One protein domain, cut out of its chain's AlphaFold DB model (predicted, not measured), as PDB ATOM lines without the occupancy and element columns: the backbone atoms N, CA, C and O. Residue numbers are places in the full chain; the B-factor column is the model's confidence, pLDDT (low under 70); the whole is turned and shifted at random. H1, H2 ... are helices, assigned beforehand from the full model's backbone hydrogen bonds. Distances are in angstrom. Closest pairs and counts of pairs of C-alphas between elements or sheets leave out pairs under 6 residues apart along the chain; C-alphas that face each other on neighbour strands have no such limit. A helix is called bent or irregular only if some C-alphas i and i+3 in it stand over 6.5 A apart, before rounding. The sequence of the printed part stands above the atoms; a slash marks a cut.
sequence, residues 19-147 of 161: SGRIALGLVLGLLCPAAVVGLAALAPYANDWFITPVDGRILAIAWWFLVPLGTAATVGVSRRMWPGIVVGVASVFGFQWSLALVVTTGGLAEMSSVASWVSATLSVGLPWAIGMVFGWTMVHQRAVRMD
ATOM      1  N   SER A  19      43.816 -34.109 137.002       77.31
ATOM      2  CA  SER A  19      45.122 -34.007 137.659       77.31
ATOM      3  C   SER A  19      46.239 -34.634 136.815       77.31
ATOM      4  O   SER A  19      47.252 -33.989 136.548       77.31
ATOM      5  N   GLY A  20      46.018 -35.838 136.272       78.56
ATOM      6  CA  GLY A  20      46.992 -36.518 135.413       78.56
ATOM      7  C   GLY A  20      47.319 -35.750 134.127       78.56
ATOM      8  O   GLY A  20      48.472 -35.709 133.707       78.56
ATOM      9  N   ARG A  21      46.333 -35.065 133.528       81.06
ATOM     10  CA  ARG A  21      46.549 -34.207 132.348       81.06
ATOM     11  C   ARG A  21      47.341 -32.942 132.672       81.06
ATOM     12  O   ARG A  21      48.140 -32.506 131.848       81.06
ATOM     13  N   ILE A  22      47.145 -32.365 133.856       81.25
ATOM     14  CA  ILE A  22      47.941 -31.224 134.327       81.25
ATOM     15  C   ILE A  22      49.388 -31.657 134.565       81.25
ATOM     16  O   ILE A  22      50.296 -31.003 134.063       81.25
ATOM     17  N   ALA A  23      49.599 -32.773 135.269       82.81
ATOM     18  CA  ALA A  23      50.933 -33.306 135.537       82.81
ATOM     19  C   ALA A  23      51.685 -33.632 134.237       82.81
ATOM     20  O   ALA A  23      52.809 -33.176 134.048       82.81
ATOM     21  N   LEU A  24      51.041 -34.340 133.302       82.44
ATOM     22  CA  LEU A  24      51.626 -34.644 131.996       82.44
ATOM     23  C   LEU A  24      51.938 -33.371 131.197       82.44
ATOM     24  O   LEU A  24      53.012 -33.262 130.612       82.44
ATOM     25  N   GLY A  25      51.017 -32.403 131.194       78.75
ATOM     26  CA  GLY A  25      51.226 -31.113 130.545       78.75
ATOM     27  C   GLY A  25      52.451 -30.390 131.101       78.75
ATOM     28  O   GLY A  25      53.281 -29.936 130.325       78.75
ATOM     29  N   LEU A  26      52.599 -30.335 132.428       85.38
ATOM     30  CA  LEU A  26      53.756 -29.718 133.082       85.38
ATOM     31  C   LEU A  26      55.062 -30.447 132.759       85.38
ATOM     32  O   LEU A  26      56.050 -29.786 132.468       85.38
ATOM     33  N   VAL A  27      55.075 -31.783 132.766       87.69
ATOM     34  CA  VAL A  27      56.269 -32.561 132.400       87.69
ATOM     35  C   VAL A  27      56.703 -32.235 130.971       87.69
ATOM     36  O   VAL A  27      57.857 -31.880 130.749       87.69
ATOM     37  N   LEU A  28      55.778 -32.276 130.007       83.31
ATOM     38  CA  LEU A  28      56.071 -31.946 128.607       83.31
ATOM     39  C   LEU A  28      56.516 -30.488 128.432       83.31
ATOM     40  O   LEU A  28      57.434 -30.204 127.664       83.31
ATOM     41  N   GLY A  29      55.893 -29.577 129.174       79.69
ATOM     42  CA  GLY A  29      56.230 -28.162 129.178       79.69
ATOM     43  C   GLY A  29      57.611 -27.850 129.700       79.69
ATOM     44  O   GLY A  29      58.326 -27.071 129.084       79.69
ATOM     45  N   LEU A  30      57.967 -28.457 130.831       88.44
ATOM     46  CA  LEU A  30      59.226 -28.228 131.534       88.44
ATOM     47  C   LEU A  30      60.403 -28.961 130.889       88.44
ATOM     48  O   LEU A  30      61.537 -28.518 131.048       88.44
ATOM     49  N   LEU A  31      60.154 -30.020 130.112       88.81
ATOM     50  CA  LEU A  31      61.197 -30.691 129.331       88.81
ATOM     51  C   LEU A  31      61.905 -29.730 128.368       88.81
ATOM     52  O   LEU A  31      63.120 -29.804 128.219       88.81
ATOM     53  N   CYS A  32      61.166 -28.800 127.759       85.12
ATOM     54  CA  CYS A  32      61.720 -27.809 126.837       85.12
ATOM     55  C   CYS A  32      62.754 -26.873 127.505       85.12
ATOM     56  O   CYS A  32      63.911 -26.894 127.089       85.12
ATOM     57  N   PRO A  33      62.415 -26.089 128.550       81.75
ATOM     58  CA  PRO A  33      63.389 -25.248 129.243       81.75
ATOM     59  C   PRO A  33      64.476 -26.070 129.949       81.75
ATOM     60  O   PRO A  33      65.631 -25.653 129.958       81.75
ATOM     61  N   ALA A  34      64.162 -27.262 130.473       85.12
ATOM     62  CA  ALA A  34      65.168 -28.147 131.062       85.12
ATOM     63  C   ALA A  34      66.216 -28.605 130.034       85.12
ATOM     64  O   ALA A  34      67.400 -28.647 130.357       85.12
ATOM     65  N   ALA A  35      65.809 -28.893 128.794       84.12
ATOM     66  CA  ALA A  35      66.737 -29.230 127.718       84.12
ATOM     67  C   ALA A  35      67.689 -28.066 127.406       84.12
ATOM     68  O   ALA A  35      68.883 -28.292 127.236       84.12
ATOM     69  N   VAL A  36      67.196 -26.821 127.397       81.69
ATOM     70  CA  VAL A  36      68.051 -25.642 127.167       81.69
ATOM     71  C   VAL A  36      69.048 -25.437 128.307       81.69
ATOM     72  O   VAL A  36      70.223 -25.181 128.053       81.69
ATOM     73  N   VAL A  37      68.616 -25.614 129.558       82.38
ATOM     74  CA  VAL A  37      69.518 -25.584 130.723       82.38
ATOM     75  C   VAL A  37      70.557 -26.704 130.643       82.38
ATOM     76  O   VAL A  37      71.730 -26.466 130.912       82.38
ATOM     77  N   GLY A  38      70.160 -27.910 130.231       80.50
ATOM     78  CA  GLY A  38      71.077 -29.030 130.021       80.50
ATOM     79  C   GLY A  38      72.123 -28.741 128.943       80.50
ATOM     80  O   GLY A  38      73.303 -29.008 129.154       80.50
ATOM     81  N   LEU A  39      71.723 -28.128 127.824       76.69
ATOM     82  CA  LEU A  39      72.655 -27.678 126.785       76.69
ATOM     83  C   LEU A  39      73.642 -26.637 127.328       76.69
ATOM     84  O   LEU A  39      74.840 -26.755 127.083       76.69
ATOM     85  N   ALA A  40      73.165 -25.668 128.115       74.44
ATOM     86  CA  ALA A  40      74.026 -24.683 128.772       74.44
ATOM     87  C   ALA A  40      75.012 -25.332 129.758       74.44
ATOM     88  O   ALA A  40      76.176 -24.956 129.799       74.44
ATOM     89  N   ALA A  41      74.573 -26.339 130.519       75.12
ATOM     90  CA  ALA A  41      75.422 -27.064 131.464       75.12
ATOM     91  C   ALA A  41      76.496 -27.930 130.782       75.12
ATOM     92  O   ALA A  41      77.539 -28.197 131.376       75.12
ATOM     93  N   LEU A  42      76.250 -28.377 129.547       71.19
ATOM     94  CA  LEU A  42      77.193 -29.170 128.750       71.19
ATOM     95  C   LEU A  42      78.177 -28.309 127.947       71.19
ATOM     96  O   LEU A  42      79.223 -28.814 127.541       71.19
ATOM     97  N   ALA A  43      77.877 -27.022 127.751       65.06
ATOM     98  CA  ALA A  43      78.725 -26.085 127.017       65.06
ATOM     99  C   ALA A  43      80.202 -26.062 127.482       65.06
ATOM    100  O   ALA A  43      81.073 -26.119 126.614       65.06
ATOM    101  N   PRO A  44      80.528 -26.090 128.795       59.91
ATOM    102  CA  PRO A  44      81.917 -26.075 129.271       59.91
ATOM    103  C   PRO A  44      82.698 -27.365 128.978       59.91
ATOM    104  O   PRO A  44      83.923 -27.355 128.985       59.91
ATOM    105  N   TYR A  45      82.002 -28.485 128.761       55.81
ATOM    106  CA  TYR A  45      82.616 -29.810 128.619       55.81
ATOM    107  C   TYR A  45      82.777 -30.250 127.161       55.81
ATOM    108  O   TYR A  45      83.492 -31.213 126.892       55.81
ATOM    109  N   ALA A  46      82.098 -29.576 126.227       52.41
ATOM    110  CA  ALA A  46      82.000 -30.009 124.838       52.41
ATOM    111  C   ALA A  46      82.705 -29.088 123.828       52.41
ATOM    112  O   ALA A  46      82.903 -29.525 122.695       52.41
ATOM    113  N   ASN A  47      83.061 -27.837 124.168       46.16
ATOM    114  CA  ASN A  47      83.647 -26.925 123.179       46.16
ATOM    115  C   ASN A  47      84.307 -25.662 123.770       46.16
ATOM    116  O   ASN A  47      83.644 -24.895 124.462       46.16
ATOM    117  N   ASP A  48      85.532 -25.339 123.329       49.12
ATOM    118  CA  ASP A  48      86.124 -23.985 123.439       49.12
ATOM    119  C   ASP A  48      85.310 -22.921 122.665       49.12
ATOM    120  O   ASP A  48      85.499 -21.717 122.831       49.12
ATOM    121  N   TRP A  49      84.384 -23.360 121.804       43.53
ATOM    122  CA  TRP A  49      83.597 -22.505 120.919       43.53
ATOM    123  C   TRP A  49      82.533 -21.703 121.679       43.53
ATOM    124  O   TRP A  49      82.411 -20.511 121.419       43.53
ATOM    125  N   PHE A  50      81.884 -22.293 122.698       45.19
ATOM    126  CA  PHE A  50      80.782 -21.683 123.475       45.19
ATOM    127  C   PHE A  50      81.165 -20.439 124.293       45.19
ATOM    128  O   PHE A  50      80.298 -19.759 124.839       45.19
ATOM    129  N   ILE A  51      82.461 -20.146 124.387       47.78
ATOM    130  CA  ILE A  51      83.016 -19.002 125.114       47.78
ATOM    131  C   ILE A  51      82.857 -17.706 124.286       47.78
ATOM    132  O   ILE A  51      83.042 -16.603 124.803       47.78
ATOM    133  N   THR A  52      82.479 -17.802 123.004       47.81
ATOM    134  CA  THR A  52      82.340 -16.638 122.121       47.81
ATOM    135  C   THR A  52      80.930 -16.013 122.138       47.81
ATOM    136  O   THR A  52      79.931 -16.699 122.359       47.81
ATOM    137  N   PRO A  53      80.784 -14.703 121.831       51.03
ATOM    138  CA  PRO A  53      79.488 -14.000 121.799       51.03
ATOM    139  C   PRO A  53      78.448 -14.589 120.828       51.03
ATOM    140  O   PRO A  53      77.270 -14.226 120.873       51.03
ATOM    141  N   VAL A  54      78.883 -15.455 119.909       49.34
ATOM    142  CA  VAL A  54      78.041 -16.109 118.904       49.34
ATOM    143  C   VAL A  54      77.157 -17.184 119.547       49.34
ATOM    144  O   VAL A  54      76.006 -17.333 119.143       49.34
ATOM    145  N   ASP A  55      77.607 -17.846 120.612       55.88
ATOM    146  CA  ASP A  55      76.882 -18.966 121.227       55.88
ATOM    147  C   ASP A  55      75.829 -18.537 122.250       55.88
ATOM    148  O   ASP A  55      74.788 -19.189 122.385       55.88
ATOM    149  N   GLY A  56      75.991 -17.356 122.855       60.44
ATOM    150  CA  GLY A  56      74.901 -16.683 123.570       60.44
ATOM    151  C   GLY A  56      73.671 -16.462 122.674       60.44
ATOM    152  O   GLY A  56      72.537 -16.498 123.153       60.44
ATOM    153  N   ARG A  57      73.870 -16.325 121.350       67.19
ATOM    154  CA  ARG A  57      72.770 -16.251 120.375       67.19
ATOM    155  C   ARG A  57      72.116 -17.607 120.148       67.19
ATOM    156  O   ARG A  57      70.899 -17.646 120.044       67.19
ATOM    157  N   ILE A  58      72.876 -18.705 120.103       70.94
ATOM    158  CA  ILE A  58      72.316 -20.062 119.963       70.94
ATOM    159  C   ILE A  58      71.438 -20.390 121.170       70.94
ATOM    160  O   ILE A  58      70.309 -20.850 121.005       70.94
ATOM    161  N   LEU A  59      71.918 -20.078 122.376       73.50
ATOM    162  CA  LEU A  59      71.153 -20.264 123.602       73.50
ATOM    163  C   LEU A  59      69.885 -19.396 123.605       73.50
ATOM    164  O   LEU A  59      68.794 -19.898 123.872       73.50
ATOM    165  N   ALA A  60      70.000 -18.116 123.237       75.38
ATOM    166  CA  ALA A  60      68.849 -17.224 123.115       75.38
ATOM    167  C   ALA A  60      67.826 -17.731 122.082       75.38
ATOM    168  O   ALA A  60      66.630 -17.750 122.363       75.38
ATOM    169  N   ILE A  61      68.283 -18.196 120.916       80.44
ATOM    170  CA  ILE A  61      67.432 -18.787 119.876       80.44
ATOM    171  C   ILE A  61      66.724 -20.035 120.415       80.44
ATOM    172  O   ILE A  61      65.513 -20.170 120.245       80.44
ATOM    173  N   ALA A  62      67.439 -20.920 121.114       83.94
ATOM    174  CA  ALA A  62      66.859 -22.118 121.712       83.94
ATOM    175  C   ALA A  62      65.731 -21.767 122.694       83.94
ATOM    176  O   ALA A  62      64.634 -22.315 122.585       83.94
ATOM    177  N   TRP A  63      65.954 -20.797 123.588       83.88
ATOM    178  CA  TRP A  63      64.923 -20.278 124.493       83.88
ATOM    179  C   TRP A  63      63.711 -19.717 123.733       83.88
ATOM    180  O   TRP A  63      62.569 -20.008 124.088       83.88
ATOM    181  N   TRP A  64      63.944 -18.980 122.648       87.62
ATOM    182  CA  TRP A  64      62.886 -18.385 121.832       87.62
ATOM    183  C   TRP A  64      62.003 -19.391 121.093       87.62
ATOM    184  O   TRP A  64      60.844 -19.076 120.838       87.62
ATOM    185  N   PHE A  65      62.499 -20.586 120.774       86.50
ATOM    186  CA  PHE A  65      61.702 -21.631 120.117       86.50
ATOM    187  C   PHE A  65      61.117 -22.651 121.096       86.50
ATOM    188  O   PHE A  65      59.971 -23.076 120.939       86.50
ATOM    189  N   LEU A  66      61.876 -23.030 122.123       87.00
ATOM    190  CA  LEU A  66      61.484 -24.095 123.045       87.00
ATOM    191  C   LEU A  66      60.504 -23.612 124.119       87.00
ATOM    192  O   LEU A  66      59.603 -24.364 124.487       87.00
ATOM    193  N   VAL A  67      60.599 -22.358 124.578       87.44
ATOM    194  CA  VAL A  67      59.643 -21.809 125.560       87.44
ATOM    195  C   VAL A  67      58.226 -21.696 125.001       87.44
ATOM    196  O   VAL A  67      57.309 -22.198 125.661       87.44
ATOM    197  N   PRO A  68      57.983 -21.100 123.813       89.00
ATOM    198  CA  PRO A  68      56.633 -21.037 123.269       89.00
ATOM    199  C   PRO A  68      56.069 -22.433 123.010       89.00
ATOM    200  O   PRO A  68      54.906 -22.681 123.320       89.00
ATOM    201  N   LEU A  69      56.892 -23.354 122.493       89.31
ATOM    202  CA  LEU A  69      56.480 -24.722 122.183       89.31
ATOM    203  C   LEU A  69      56.076 -25.490 123.449       89.31
ATOM    204  O   LEU A  69      54.976 -26.041 123.507       89.31
ATOM    205  N   GLY A  70      56.927 -25.479 124.479       86.56
ATOM    206  CA  GLY A  70      56.644 -26.122 125.761       86.56
ATOM    207  C   GLY A  70      55.413 -25.523 126.439       86.56
ATOM    208  O   GLY A  70      54.537 -26.251 126.913       86.56
ATOM    209  N   THR A  71      55.280 -24.196 126.413       89.75
ATOM    210  CA  THR A  71      54.121 -23.492 126.984       89.75
ATOM    211  C   THR A  71      52.829 -23.849 126.241       89.75
ATOM    212  O   THR A  71      51.842 -24.229 126.874       89.75
ATOM    213  N   ALA A  72      52.834 -23.815 124.906       89.00
ATOM    214  CA  ALA A  72      51.672 -24.154 124.087       89.00
ATOM    215  C   ALA A  72      51.247 -25.619 124.274       89.00
ATOM    216  O   ALA A  72      50.060 -25.892 124.461       89.00
ATOM    217  N   ALA A  73      52.204 -26.554 124.301       86.12
ATOM    218  CA  ALA A  73      51.939 -27.968 124.562       86.12
ATOM    219  C   ALA A  73      51.320 -28.178 125.952       86.12
ATOM    220  O   ALA A  73      50.315 -28.877 126.090       86.12
ATOM    221  N   THR A  74      51.859 -27.511 126.974       88.56
ATOM    222  CA  THR A  74      51.346 -27.570 128.351       88.56
ATOM    223  C   THR A  74      49.899 -27.114 128.434       88.56
ATOM    224  O   THR A  74      49.052 -27.810 128.998       88.56
ATOM    225  N   VAL A  75      49.599 -25.947 127.861       87.62
ATOM    226  CA  VAL A  75      48.249 -25.373 127.870       87.62
ATOM    227  C   VAL A  75      47.299 -26.232 127.034       87.62
ATOM    228  O   VAL A  75      46.189 -26.518 127.479       87.62
ATOM    229  N   GLY A  76      47.740 -26.727 125.875       85.38
ATOM    230  CA  GLY A  76      46.943 -27.600 125.012       85.38
ATOM    231  C   GLY A  76      46.586 -28.943 125.663       85.38
ATOM    232  O   GLY A  76      45.441 -29.392 125.566       85.38
ATOM    233  N   VAL A  77      47.535 -29.571 126.368       85.19
ATOM    234  CA  VAL A  77      47.343 -30.869 127.043       85.19
ATOM    235  C   VAL A  77      46.533 -30.719 128.329       85.19
ATOM    236  O   VAL A  77      45.563 -31.452 128.543       85.19
ATOM    237  N   SER A  78      46.896 -29.752 129.176       83.00
ATOM    238  CA  SER A  78      46.218 -29.522 130.458       83.00
ATOM    239  C   SER A  78      44.850 -28.854 130.301       83.00
ATOM    240  O   SER A  78      44.024 -28.928 131.212       83.00
ATOM    241  N   ARG A  79      44.603 -28.205 129.152       81.75
ATOM    242  CA  ARG A  79      43.435 -27.354 128.865       81.75
ATOM    243  C   ARG A  79      43.209 -26.253 129.902       81.75
ATOM    244  O   ARG A  79      42.087 -25.788 130.086       81.75
ATOM    245  N   ARG A  80      44.263 -25.853 130.610       82.12
ATOM    246  CA  ARG A  80      44.234 -24.797 131.622       82.12
ATOM    247  C   ARG A  80      45.365 -23.821 131.341       82.12
ATOM    248  O   ARG A  80      46.454 -24.222 130.946       82.12
ATOM    249  N   MET A  81      45.112 -22.539 131.589       85.50
ATOM    250  CA  MET A  81      46.130 -21.498 131.410       85.50
ATOM    251  C   MET A  81      47.167 -21.488 132.540       85.50
ATOM    252  O   MET A  81      48.340 -21.241 132.287       85.50
ATOM    253  N   TRP A  82      46.759 -21.810 133.773       87.75
ATOM    254  CA  TRP A  82      47.645 -21.770 134.944       87.75
ATOM    255  C   TRP A  82      48.927 -22.618 134.802       87.75
ATOM    256  O   TRP A  82      50.003 -22.094 135.072       87.75
ATOM    257  N   PRO A  83      48.882 -23.876 134.314       85.31
ATOM    258  CA  PRO A  83      50.096 -24.650 134.051       85.31
ATOM    259  C   PRO A  83      51.074 -23.969 133.081       85.31
ATOM    260  O   PRO A  83      52.283 -24.088 133.251       85.31
ATOM    261  N   GLY A  84      50.573 -23.204 132.105       86.25
ATOM    262  CA  GLY A  84      51.418 -22.402 131.217       86.25
ATOM    263  C   GLY A  84      52.143 -21.267 131.946       86.25
ATOM    264  O   GLY A  84      53.301 -20.993 131.643       86.25
ATOM    265  N   ILE A  85      51.518 -20.654 132.957       90.25
ATOM    266  CA  ILE A  85      52.167 -19.649 133.822       90.25
ATOM    267  C   ILE A  85      53.318 -20.285 134.608       90.25
ATOM    268  O   ILE A  85      54.402 -19.711 134.667       90.25
ATOM    269  N   VAL A  86      53.118 -21.493 135.149       91.19
ATOM    270  CA  VAL A  86      54.170 -22.236 135.869       91.19
ATOM    271  C   VAL A  86      55.382 -22.482 134.971       91.19
ATOM    272  O   VAL A  86      56.513 -22.261 135.401       91.19
ATOM    273  N   VAL A  87      55.160 -22.874 133.712       89.62
ATOM    274  CA  VAL A  87      56.243 -23.046 132.727       89.62
ATOM    275  C   VAL A  87      56.955 -21.724 132.444       89.62
ATOM    276  O   VAL A  87      58.180 -21.713 132.359       89.62
ATOM    277  N   GLY A  88      56.227 -20.607 132.353       88.38
ATOM    278  CA  GLY A  88      56.816 -19.275 132.188       88.38
ATOM    279  C   GLY A  88      57.737 -18.898 133.343       88.38
ATOM    280  O   GLY A  88      58.901 -18.574 133.122       88.38
ATOM    281  N   VAL A  89      57.249 -19.026 134.579       91.69
ATOM    282  CA  VAL A  89      58.041 -18.762 135.790       91.69
ATOM    283  C   VAL A  89      59.281 -19.659 135.828       91.69
ATOM    284  O   VAL A  89      60.394 -19.160 135.969       91.69
ATOM    285  N   ALA A  90      59.115 -20.969 135.625       90.50
ATOM    286  CA  ALA A  90      60.230 -21.913 135.592       90.50
ATOM    287  C   ALA A  90      61.245 -21.593 134.481       90.50
ATOM    288  O   ALA A  90      62.447 -21.750 134.683       90.50
ATOM    289  N   SER A  91      60.781 -21.101 133.330       88.50
ATOM    290  CA  SER A  91      61.646 -20.693 132.219       88.50
ATOM    291  C   SER A  91      62.473 -19.454 132.559       88.50
ATOM    292  O   SER A  91      63.633 -19.398 132.170       88.50
ATOM    293  N   VAL A  92      61.939 -18.492 133.323       89.69
ATOM    294  CA  VAL A  92      62.715 -17.330 133.802       89.69
ATOM    295  C   VAL A  92      63.854 -17.780 134.722       89.69
ATOM    296  O   VAL A  92      64.994 -17.352 134.543       89.69
ATOM    297  N   PHE A  93      63.574 -18.693 135.659       88.88
ATOM    298  CA  PHE A  93      64.607 -19.279 136.522       88.88
ATOM    299  C   PHE A  93      65.640 -20.078 135.723       88.88
ATOM    300  O   PHE A  93      66.841 -19.911 135.927       88.88
ATOM    301  N   GLY A  94      65.184 -20.910 134.784       85.62
ATOM    302  CA  GLY A  94      66.061 -21.692 133.917       85.62
ATOM    303  C   GLY A  94      66.952 -20.813 133.040       85.62
ATOM    304  O   GLY A  94      68.141 -21.091 132.911       85.62
ATOM    305  N   PHE A  95      66.420 -19.716 132.501       84.44
ATOM    306  CA  PHE A  95      67.189 -18.753 131.717       84.44
ATOM    307  C   PHE A  95      68.291 -18.108 132.561       84.44
ATOM    308  O   PHE A  95      69.450 -18.116 132.149       84.44
ATOM    309  N   GLN A  96      67.964 -17.649 133.774       83.38
ATOM    310  CA  GLN A  96      68.963 -17.086 134.687       83.38
ATOM    311  C   GLN A  96      70.060 -18.086 135.056       83.38
ATOM    312  O   GLN A  96      71.242 -17.748 135.024       83.38
ATOM    313  N   TRP A  97      69.700 -19.338 135.343       80.69
ATOM    314  CA  TRP A  97      70.697 -20.383 135.566       80.69
ATOM    315  C   TRP A  97      71.537 -20.674 134.326       80.69
ATOM    316  O   TRP A  97      72.744 -20.847 134.450       80.69
ATOM    317  N   SER A  98      70.943 -20.677 133.133       77.69
ATOM    318  CA  SER A  98      71.691 -20.913 131.897       77.69
ATOM    319  C   SER A  98      72.741 -19.828 131.635       77.69
ATOM    320  O   SER A  98      73.851 -20.153 131.225       77.69
ATOM    321  N   LEU A  99      72.446 -18.563 131.958       75.81
ATOM    322  CA  LEU A  99      73.424 -17.476 131.879       75.81
ATOM    323  C   LEU A  99      74.529 -17.625 132.928       75.81
ATOM    324  O   LEU A  99      75.704 -17.499 132.594       75.81
ATOM    325  N   ALA A 100      74.170 -17.961 134.170       74.75
ATOM    326  CA  ALA A 100      75.143 -18.181 135.237       74.75
ATOM    327  C   ALA A 100      76.110 -19.344 134.946       74.75
ATOM    328  O   ALA A 100      77.250 -19.315 135.400       74.75
ATOM    329  N   LEU A 101      75.664 -20.353 134.188       73.88
ATOM    330  CA  LEU A 101      76.485 -21.495 133.776       73.88
ATOM    331  C   LEU A 101      77.436 -21.172 132.613       73.88
ATOM    332  O   LEU A 101      78.491 -21.792 132.512       73.88
ATOM    333  N   VAL A 102      77.073 -20.229 131.737       68.62
ATOM    334  CA  VAL A 102      77.843 -19.904 130.521       68.62
ATOM    335  C   VAL A 102      78.794 -18.718 130.734       68.62
ATOM    336  O   VAL A 102      79.863 -18.672 130.129       68.62
ATOM    337  N   VAL A 103      78.457 -17.764 131.609       65.56
ATOM    338  CA  VAL A 103      79.297 -16.585 131.876       65.56
ATOM    339  C   VAL A 103      80.371 -16.916 132.919       65.56
ATOM    340  O   VAL A 103      80.112 -16.970 134.120       65.56
ATOM    341  N   THR A 104      81.610 -17.098 132.455       55.66
ATOM    342  CA  THR A 104      82.773 -17.514 133.267       55.66
ATOM    343  C   THR A 104      83.309 -16.433 134.214       55.66
ATOM    344  O   THR A 104      84.039 -16.747 135.153       55.66
ATOM    345  N   THR A 105      82.921 -15.166 134.037       51.41
ATOM    346  CA  THR A 105      83.326 -14.048 134.906       51.41
ATOM    347  C   THR A 105      82.105 -13.305 135.448       51.41
ATOM    348  O   THR A 105      81.463 -12.557 134.719       51.41
ATOM    349  N   GLY A 106      81.791 -13.484 136.736       52.78
ATOM    350  CA  GLY A 106      80.779 -12.683 137.447       52.78
ATOM    351  C   GLY A 106      79.342 -13.228 137.474       52.78
ATOM    352  O   GLY A 106      78.487 -12.587 138.083       52.78
ATOM    353  N   GLY A 107      79.066 -14.412 136.910       59.12
ATOM    354  CA  GLY A 107      77.701 -14.949 136.750       59.12
ATOM    355  C   GLY A 107      76.837 -14.988 138.024       59.12
ATOM    356  O   GLY A 107      75.643 -14.700 137.972       59.12
ATOM    357  N   LEU A 108      77.425 -15.248 139.198       59.97
ATOM    358  CA  LEU A 108      76.693 -15.229 140.477       59.97
ATOM    359  C   LEU A 108      76.376 -13.811 140.980       59.97
ATOM    360  O   LEU A 108      75.345 -13.602 141.619       59.97
ATOM    361  N   ALA A 109      77.238 -12.833 140.695       62.50
ATOM    362  CA  ALA A 109      76.993 -11.442 141.066       62.50
ATOM    363  C   ALA A 109      75.851 -10.856 140.223       62.50
ATOM    364  O   ALA A 109      74.979 -10.171 140.759       62.50
ATOM    365  N   GLU A 110      75.781 -11.201 138.935       63.75
ATOM    366  CA  GLU A 110      74.675 -10.785 138.070       63.75
ATOM    367  C   GLU A 110      73.335 -11.399 138.488       63.75
ATOM    368  O   GLU A 110      72.324 -10.697 138.461       63.75
ATOM    369  N   MET A 111      73.305 -12.643 138.984       67.00
ATOM    370  CA  MET A 111      72.082 -13.258 139.529       67.00
ATOM    371  C   MET A 111      71.504 -12.511 140.742       67.00
ATOM    372  O   MET A 111      70.322 -12.661 141.039       67.00
ATOM    373  N   SER A 112      72.301 -11.709 141.454       71.81
ATOM    374  CA  SER A 112      71.816 -10.919 142.597       71.81
ATOM    375  C   SER A 112      71.180  -9.582 142.192       71.81
ATOM    376  O   SER A 112      70.489  -8.952 142.993       71.81
ATOM    377  N   SER A 113      71.377  -9.148 140.942       81.50
ATOM    378  CA  SER A 113      70.903  -7.854 140.449       81.50
ATOM    379  C   SER A 113      69.446  -7.906 139.995       81.50
ATOM    380  O   SER A 113      69.080  -8.692 139.128       81.50
ATOM    381  N   VAL A 114      68.610  -6.989 140.486       83.12
ATOM    382  CA  VAL A 114      67.216  -6.841 140.018       83.12
ATOM    383  C   VAL A 114      67.149  -6.603 138.502       83.12
ATOM    384  O   VAL A 114      66.259  -7.125 137.832       83.12
ATOM    385  N   ALA A 115      68.111  -5.869 137.934       81.06
ATOM    386  CA  ALA A 115      68.145  -5.572 136.503       81.06
ATOM    387  C   ALA A 115      68.351  -6.826 135.629       81.06
ATOM    388  O   ALA A 115      67.807  -6.895 134.522       81.06
ATOM    389  N   SER A 116      69.078  -7.836 136.125       79.81
ATOM    390  CA  SER A 116      69.262  -9.099 135.398       79.81
ATOM    391  C   SER A 116      67.969  -9.918 135.387       79.81
ATOM    392  O   SER A 116      67.587 -10.442 134.345       79.81
ATOM    393  N   TRP A 117      67.223  -9.937 136.496       84.94
ATOM    394  CA  TRP A 117      65.914 -10.595 136.576       84.94
ATOM    395  C   TRP A 117      64.861  -9.928 135.698       84.94
ATOM    396  O   TRP A 117      64.069 -10.623 135.059       84.94
ATOM    397  N   VAL A 118      64.861  -8.594 135.620       85.75
ATOM    398  CA  VAL A 118      63.988  -7.860 134.692       85.75
ATOM    399  C   VAL A 118      64.331  -8.229 133.250       85.75
ATOM    400  O   VAL A 118      63.435  -8.581 132.484       85.75
ATOM    401  N   SER A 119      65.617  -8.237 132.897       83.19
ATOM    402  CA  SER A 119      66.072  -8.636 131.560       83.19
ATOM    403  C   SER A 119      65.678 -10.077 131.230       83.19
ATOM    404  O   SER A 119      65.071 -10.315 130.191       83.19
ATOM    405  N   ALA A 120      65.909 -11.023 132.144       83.81
ATOM    406  CA  ALA A 120      65.501 -12.418 131.990       83.81
ATOM    407  C   ALA A 120      63.984 -12.563 131.793       83.81
ATOM    408  O   ALA A 120      63.528 -13.295 130.914       83.81
ATOM    409  N   THR A 121      63.197 -11.815 132.571       85.88
ATOM    410  CA  THR A 121      61.737 -11.799 132.448       85.88
ATOM    411  C   THR A 121      61.301 -11.261 131.091       85.88
ATOM    412  O   THR A 121      60.380 -11.809 130.502       85.88
ATOM    413  N   LEU A 122      61.957 -10.232 130.552       86.75
ATOM    414  CA  LEU A 122      61.633  -9.700 129.226       86.75
ATOM    415  C   LEU A 122      62.052 -10.659 128.103       86.75
ATOM    416  O   LEU A 122      61.274 -10.899 127.180       86.75
ATOM    417  N   SER A 123      63.247 -11.247 128.201       83.88
ATOM    418  CA  SER A 123      63.787 -12.179 127.204       83.88
ATOM    419  C   SER A 123      62.969 -13.463 127.090       83.88
ATOM    420  O   SER A 123      62.796 -13.977 125.989       83.88
ATOM    421  N   VAL A 124      62.443 -13.966 128.209       88.00
ATOM    422  CA  VAL A 124      61.607 -15.176 128.251       88.00
ATOM    423  C   VAL A 124      60.120 -14.844 128.133       88.00
ATOM    424  O   VAL A 124      59.351 -15.610 127.554       88.00
ATOM    425  N   GLY A 125      59.695 -13.702 128.665       88.62
ATOM    426  CA  GLY A 125      58.291 -13.321 128.771       88.62
ATOM    427  C   GLY A 125      57.621 -13.157 127.416       88.62
ATOM    428  O   GLY A 125      56.480 -13.581 127.253       88.62
ATOM    429  N   LEU A 126      58.329 -12.614 126.424       88.62
ATOM    430  CA  LEU A 126      57.782 -12.452 125.078       88.62
ATOM    431  C   LEU A 126      57.536 -13.804 124.370       88.62
ATOM    432  O   LEU A 126      56.392 -14.059 123.982       88.62
ATOM    433  N   PRO A 127      58.522 -14.719 124.256       88.38
ATOM    434  CA  PRO A 127      58.275 -16.055 123.709       88.38
ATOM    435  C   PRO A 127      57.274 -16.876 124.543       88.38
ATOM    436  O   PRO A 127      56.440 -17.594 123.988       88.38
ATOM    437  N   TRP A 128      57.275 -16.737 125.870       93.69
ATOM    438  CA  TRP A 128      56.262 -17.357 126.727       93.69
ATOM    439  C   TRP A 128      54.842 -16.869 126.407       93.69
ATOM    440  O   TRP A 128      53.937 -17.689 126.239       93.69
ATOM    441  N   ALA A 129      54.644 -15.556 126.265       91.88
ATOM    442  CA  ALA A 129      53.346 -14.978 125.930       91.88
ATOM    443  C   ALA A 129      52.839 -15.490 124.574       91.88
ATOM    444  O   ALA A 129      51.664 -15.836 124.444       91.88
ATOM    445  N   ILE A 130      53.732 -15.631 123.589       91.81
ATOM    446  CA  ILE A 130      53.417 -16.255 122.296       91.81
ATOM    447  C   ILE A 130      52.909 -17.691 122.506       91.81
ATOM    448  O   ILE A 130      51.846 -18.056 122.000       91.81
ATOM    449  N   GLY A 131      53.615 -18.493 123.308       90.19
ATOM    450  CA  GLY A 131      53.197 -19.855 123.651       90.19
ATOM    451  C   GLY A 131      51.840 -19.923 124.354       90.19
ATOM    452  O   GLY A 131      51.029 -20.796 124.043       90.19
ATOM    453  N   MET A 132      51.551 -18.977 125.251       93.19
ATOM    454  CA  MET A 132      50.247 -18.856 125.915       93.19
ATOM    455  C   MET A 132      49.121 -18.577 124.918       93.19
ATOM    456  O   MET A 132      48.077 -19.226 124.987       93.19
ATOM    457  N   VAL A 133      49.330 -17.666 123.964       93.12
ATOM    458  CA  VAL A 133      48.345 -17.345 122.918       93.12
ATOM    459  C   VAL A 133      48.093 -18.555 122.010       93.12
ATOM    460  O   VAL A 133      46.939 -18.901 121.738       93.12
ATOM    461  N   PHE A 134      49.143 -19.265 121.589       90.19
ATOM    462  CA  PHE A 134      48.985 -20.495 120.807       90.19
ATOM    463  C   PHE A 134      48.264 -21.594 121.593       90.19
ATOM    464  O   PHE A 134      47.312 -22.194 121.098       90.19
ATOM    465  N   GLY A 135      48.652 -21.827 122.845       86.81
ATOM    466  CA  GLY A 135      47.967 -22.781 123.711       86.81
ATOM    467  C   GLY A 135      46.489 -22.434 123.910       86.81
ATOM    468  O   GLY A 135      45.621 -23.305 123.828       86.81
ATOM    469  N   TRP A 136      46.182 -21.151 124.108       88.69
ATOM    470  CA  TRP A 136      44.818 -20.652 124.260       88.69
ATOM    471  C   TRP A 136      43.956 -20.920 123.027       88.69
ATOM    472  O   TRP A 136      42.848 -21.449 123.159       88.69
ATOM    473  N   THR A 137      44.470 -20.608 121.834       87.75
ATOM    474  CA  THR A 137      43.748 -20.834 120.571       87.75
ATOM    475  C   THR A 137      43.467 -22.319 120.335       87.75
ATOM    476  O   THR A 137      42.347 -22.661 119.958       87.75
ATOM    477  N   MET A 138      44.407 -23.216 120.659       83.94
ATOM    478  CA  MET A 138      44.189 -24.670 120.587       83.94
ATOM    479  C   MET A 138      43.058 -25.150 121.506       83.94
ATOM    480  O   MET A 138      42.273 -26.023 121.125       83.94
ATOM    481  N   VAL A 139      42.962 -24.589 122.715       82.69
ATOM    482  CA  VAL A 139      41.897 -24.921 123.673       82.69
ATOM    483  C   VAL A 139      40.546 -24.368 123.200       82.69
ATOM    484  O   VAL A 139      39.557 -25.100 123.215       82.69
ATOM    485  N   HIS A 140      40.510 -23.121 122.717       78.12
ATOM    486  CA  HIS A 140      39.280 -22.446 122.281       78.12
ATOM    487  C   HIS A 140      38.688 -23.058 121.017       78.12
ATOM    488  O   HIS A 140      37.503 -23.382 120.983       78.12
ATOM    489  N   GLN A 141      39.504 -23.291 119.989       70.31
ATOM    490  CA  GLN A 141      39.023 -23.871 118.734       70.31
ATOM    491  C   GLN A 141      38.489 -25.298 118.919       70.31
ATOM    492  O   GLN A 141      37.543 -25.698 118.242       70.31
ATOM    493  N   ARG A 142      39.051 -26.074 119.858       60.31
ATOM    494  CA  ARG A 142      38.528 -27.407 120.195       60.31
ATOM    495  C   ARG A 142      37.205 -27.367 120.953       60.31
ATOM    496  O   ARG A 142      36.410 -28.278 120.748       60.31
ATOM    497  N   ALA A 143      36.977 -26.369 121.806       59.44
ATOM    498  CA  ALA A 143      35.690 -26.197 122.481       59.44
ATOM    499  C   ALA A 143      34.581 -25.899 121.458       59.44
ATOM    500  O   ALA A 143      33.605 -26.639 121.377       59.44
ATOM    501  N   VAL A 144      34.820 -24.938 120.558       58.44
ATOM    502  CA  VAL A 144      33.871 -24.558 119.493       58.44
ATOM    503  C   VAL A 144      33.521 -25.739 118.573       58.44
ATOM    504  O   VAL A 144      32.372 -25.891 118.165       58.44
ATOM    505  N   ARG A 145      34.481 -26.624 118.271       57.47
ATOM    506  CA  ARG A 145      34.240 -27.818 117.435       57.47
ATOM    507  C   ARG A 145      33.364 -28.888 118.097       57.47
ATOM    508  O   ARG A 145      32.780 -29.688 117.377       57.47
ATOM    509  N   MET A 146      33.328 -28.944 119.428       53.41
ATOM    510  CA  MET A 146      32.532 -29.926 120.175       53.41
ATOM    511  C   MET A 146      31.116 -29.412 120.451       53.41
ATOM    512  O   MET A 146      30.179 -30.200 120.393       53.41
ATOM    513  N   ASP A 147      30.954 -28.102 120.659       53.56
ATOM    514  CA  ASP A 147      29.637 -27.468 120.827       53.56
ATOM    515  C   ASP A 147      28.894 -27.305 119.489       53.56
ATOM    516  O   ASP A 147      27.668 -27.321 119.444       53.56
TER     517      ASP A 147
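This is residues 19 to 147 of the 161 residues of an uncharacterized protein of Actinobacteria bacterium 66_15 (UniProt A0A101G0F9). Four long helices, H1, H3, H4 and H6, make an elongated up-and-down bundle, each running against the one before it; H3 and H4 form its middle, with H1 on one side of them and H6 on the other. The short helices H2 and H5 lie at one end of the bundle, and the last residues of H6, 140 to 147, run on past the other end. The printed part has 129 residues with six named helices, in the order H1 to H6, and no named strand; the class is all helix. The whole is compact, with a radius of gyration of the C-alphas of 16.0 A, and its C-alphas span 57 by 31 by 25 A.

H1, residues 19 to 46, begins with C-alpha 19 at (45.122, -34.007, 137.659) and measures 39.2 A. It has a kink of 31 degrees near residue 33 and is only just irregular, with C-alphas 41 and 44 6.9 A apart. H2 is residues 48 to 51. H3, residues 55 to 78, measures 33.7 A. H4, residues 82 to 102, measures 30.6 A, with C-alpha 82 at (47.645, -21.770, 134.944). H5 is residues 107 to 111. H6, residues 114 to 147, is the longest at 34 residues and 47.0 A; it has a kink of 35 degrees near residue 126 and ends with C-alpha 147 at (29.637, -27.468, 120.827).

H4 is the hub, touching H1, H3, H5 and H6. H3 and H4 form a helical hairpin, opposite ways at a shallow tilt of 18 degrees; their closest C-alphas, Thr 71 and Gly 84, are 5.1 A apart. H1 touches H4, the same way at a shallow tilt of 10 degrees, closest at the C-alphas of Val 37 and Ser 98, 5.3 A. H1 also touches H3, opposite ways at a shallow tilt of 11 degrees; the closest C-alphas, Gly 29 and Gly 70, are 4.0 A apart. H6 touches H3 with residues 124 to 139 alone, the same way at a tilt of 34 degrees, only just shallow; the closest C-alphas, Pro 68 and Gly 131, are 3.7 A apart. H6 touches H4 with residues 117 to 132 alone, closest at the C-alphas of Val 92 and Thr 121, 5.8 A. H1 and H6 are apart. H5 touches H4 at residues 96 to 101 of H4 alone, with the C-alphas of Ala 100 and Gly 107 closest at 4.4 A. H2 touches no helix; its closest C-alpha to H1 is that of Phe 50, 6.0 A from that of Ala 43. Every O i to N i+4 pair is within hydrogen-bond range in H4 and H5, against 20 of 24 in H1, 19 of 20 in H3 and 29 of 30 in H6; H2 is too short for such a pair, and its 1 pair of O i to N i+3 has 0 within range.

The two C-alphas farthest apart, those of Thr 105 and Asp 147, are 57.1 A apart. The printed part has no cut, and the five links between its helices are tight. The mean pLDDT of the printed part is 77.5, and it is under 70 at residues 43 to 57, 102 to 111 and 142 to 147.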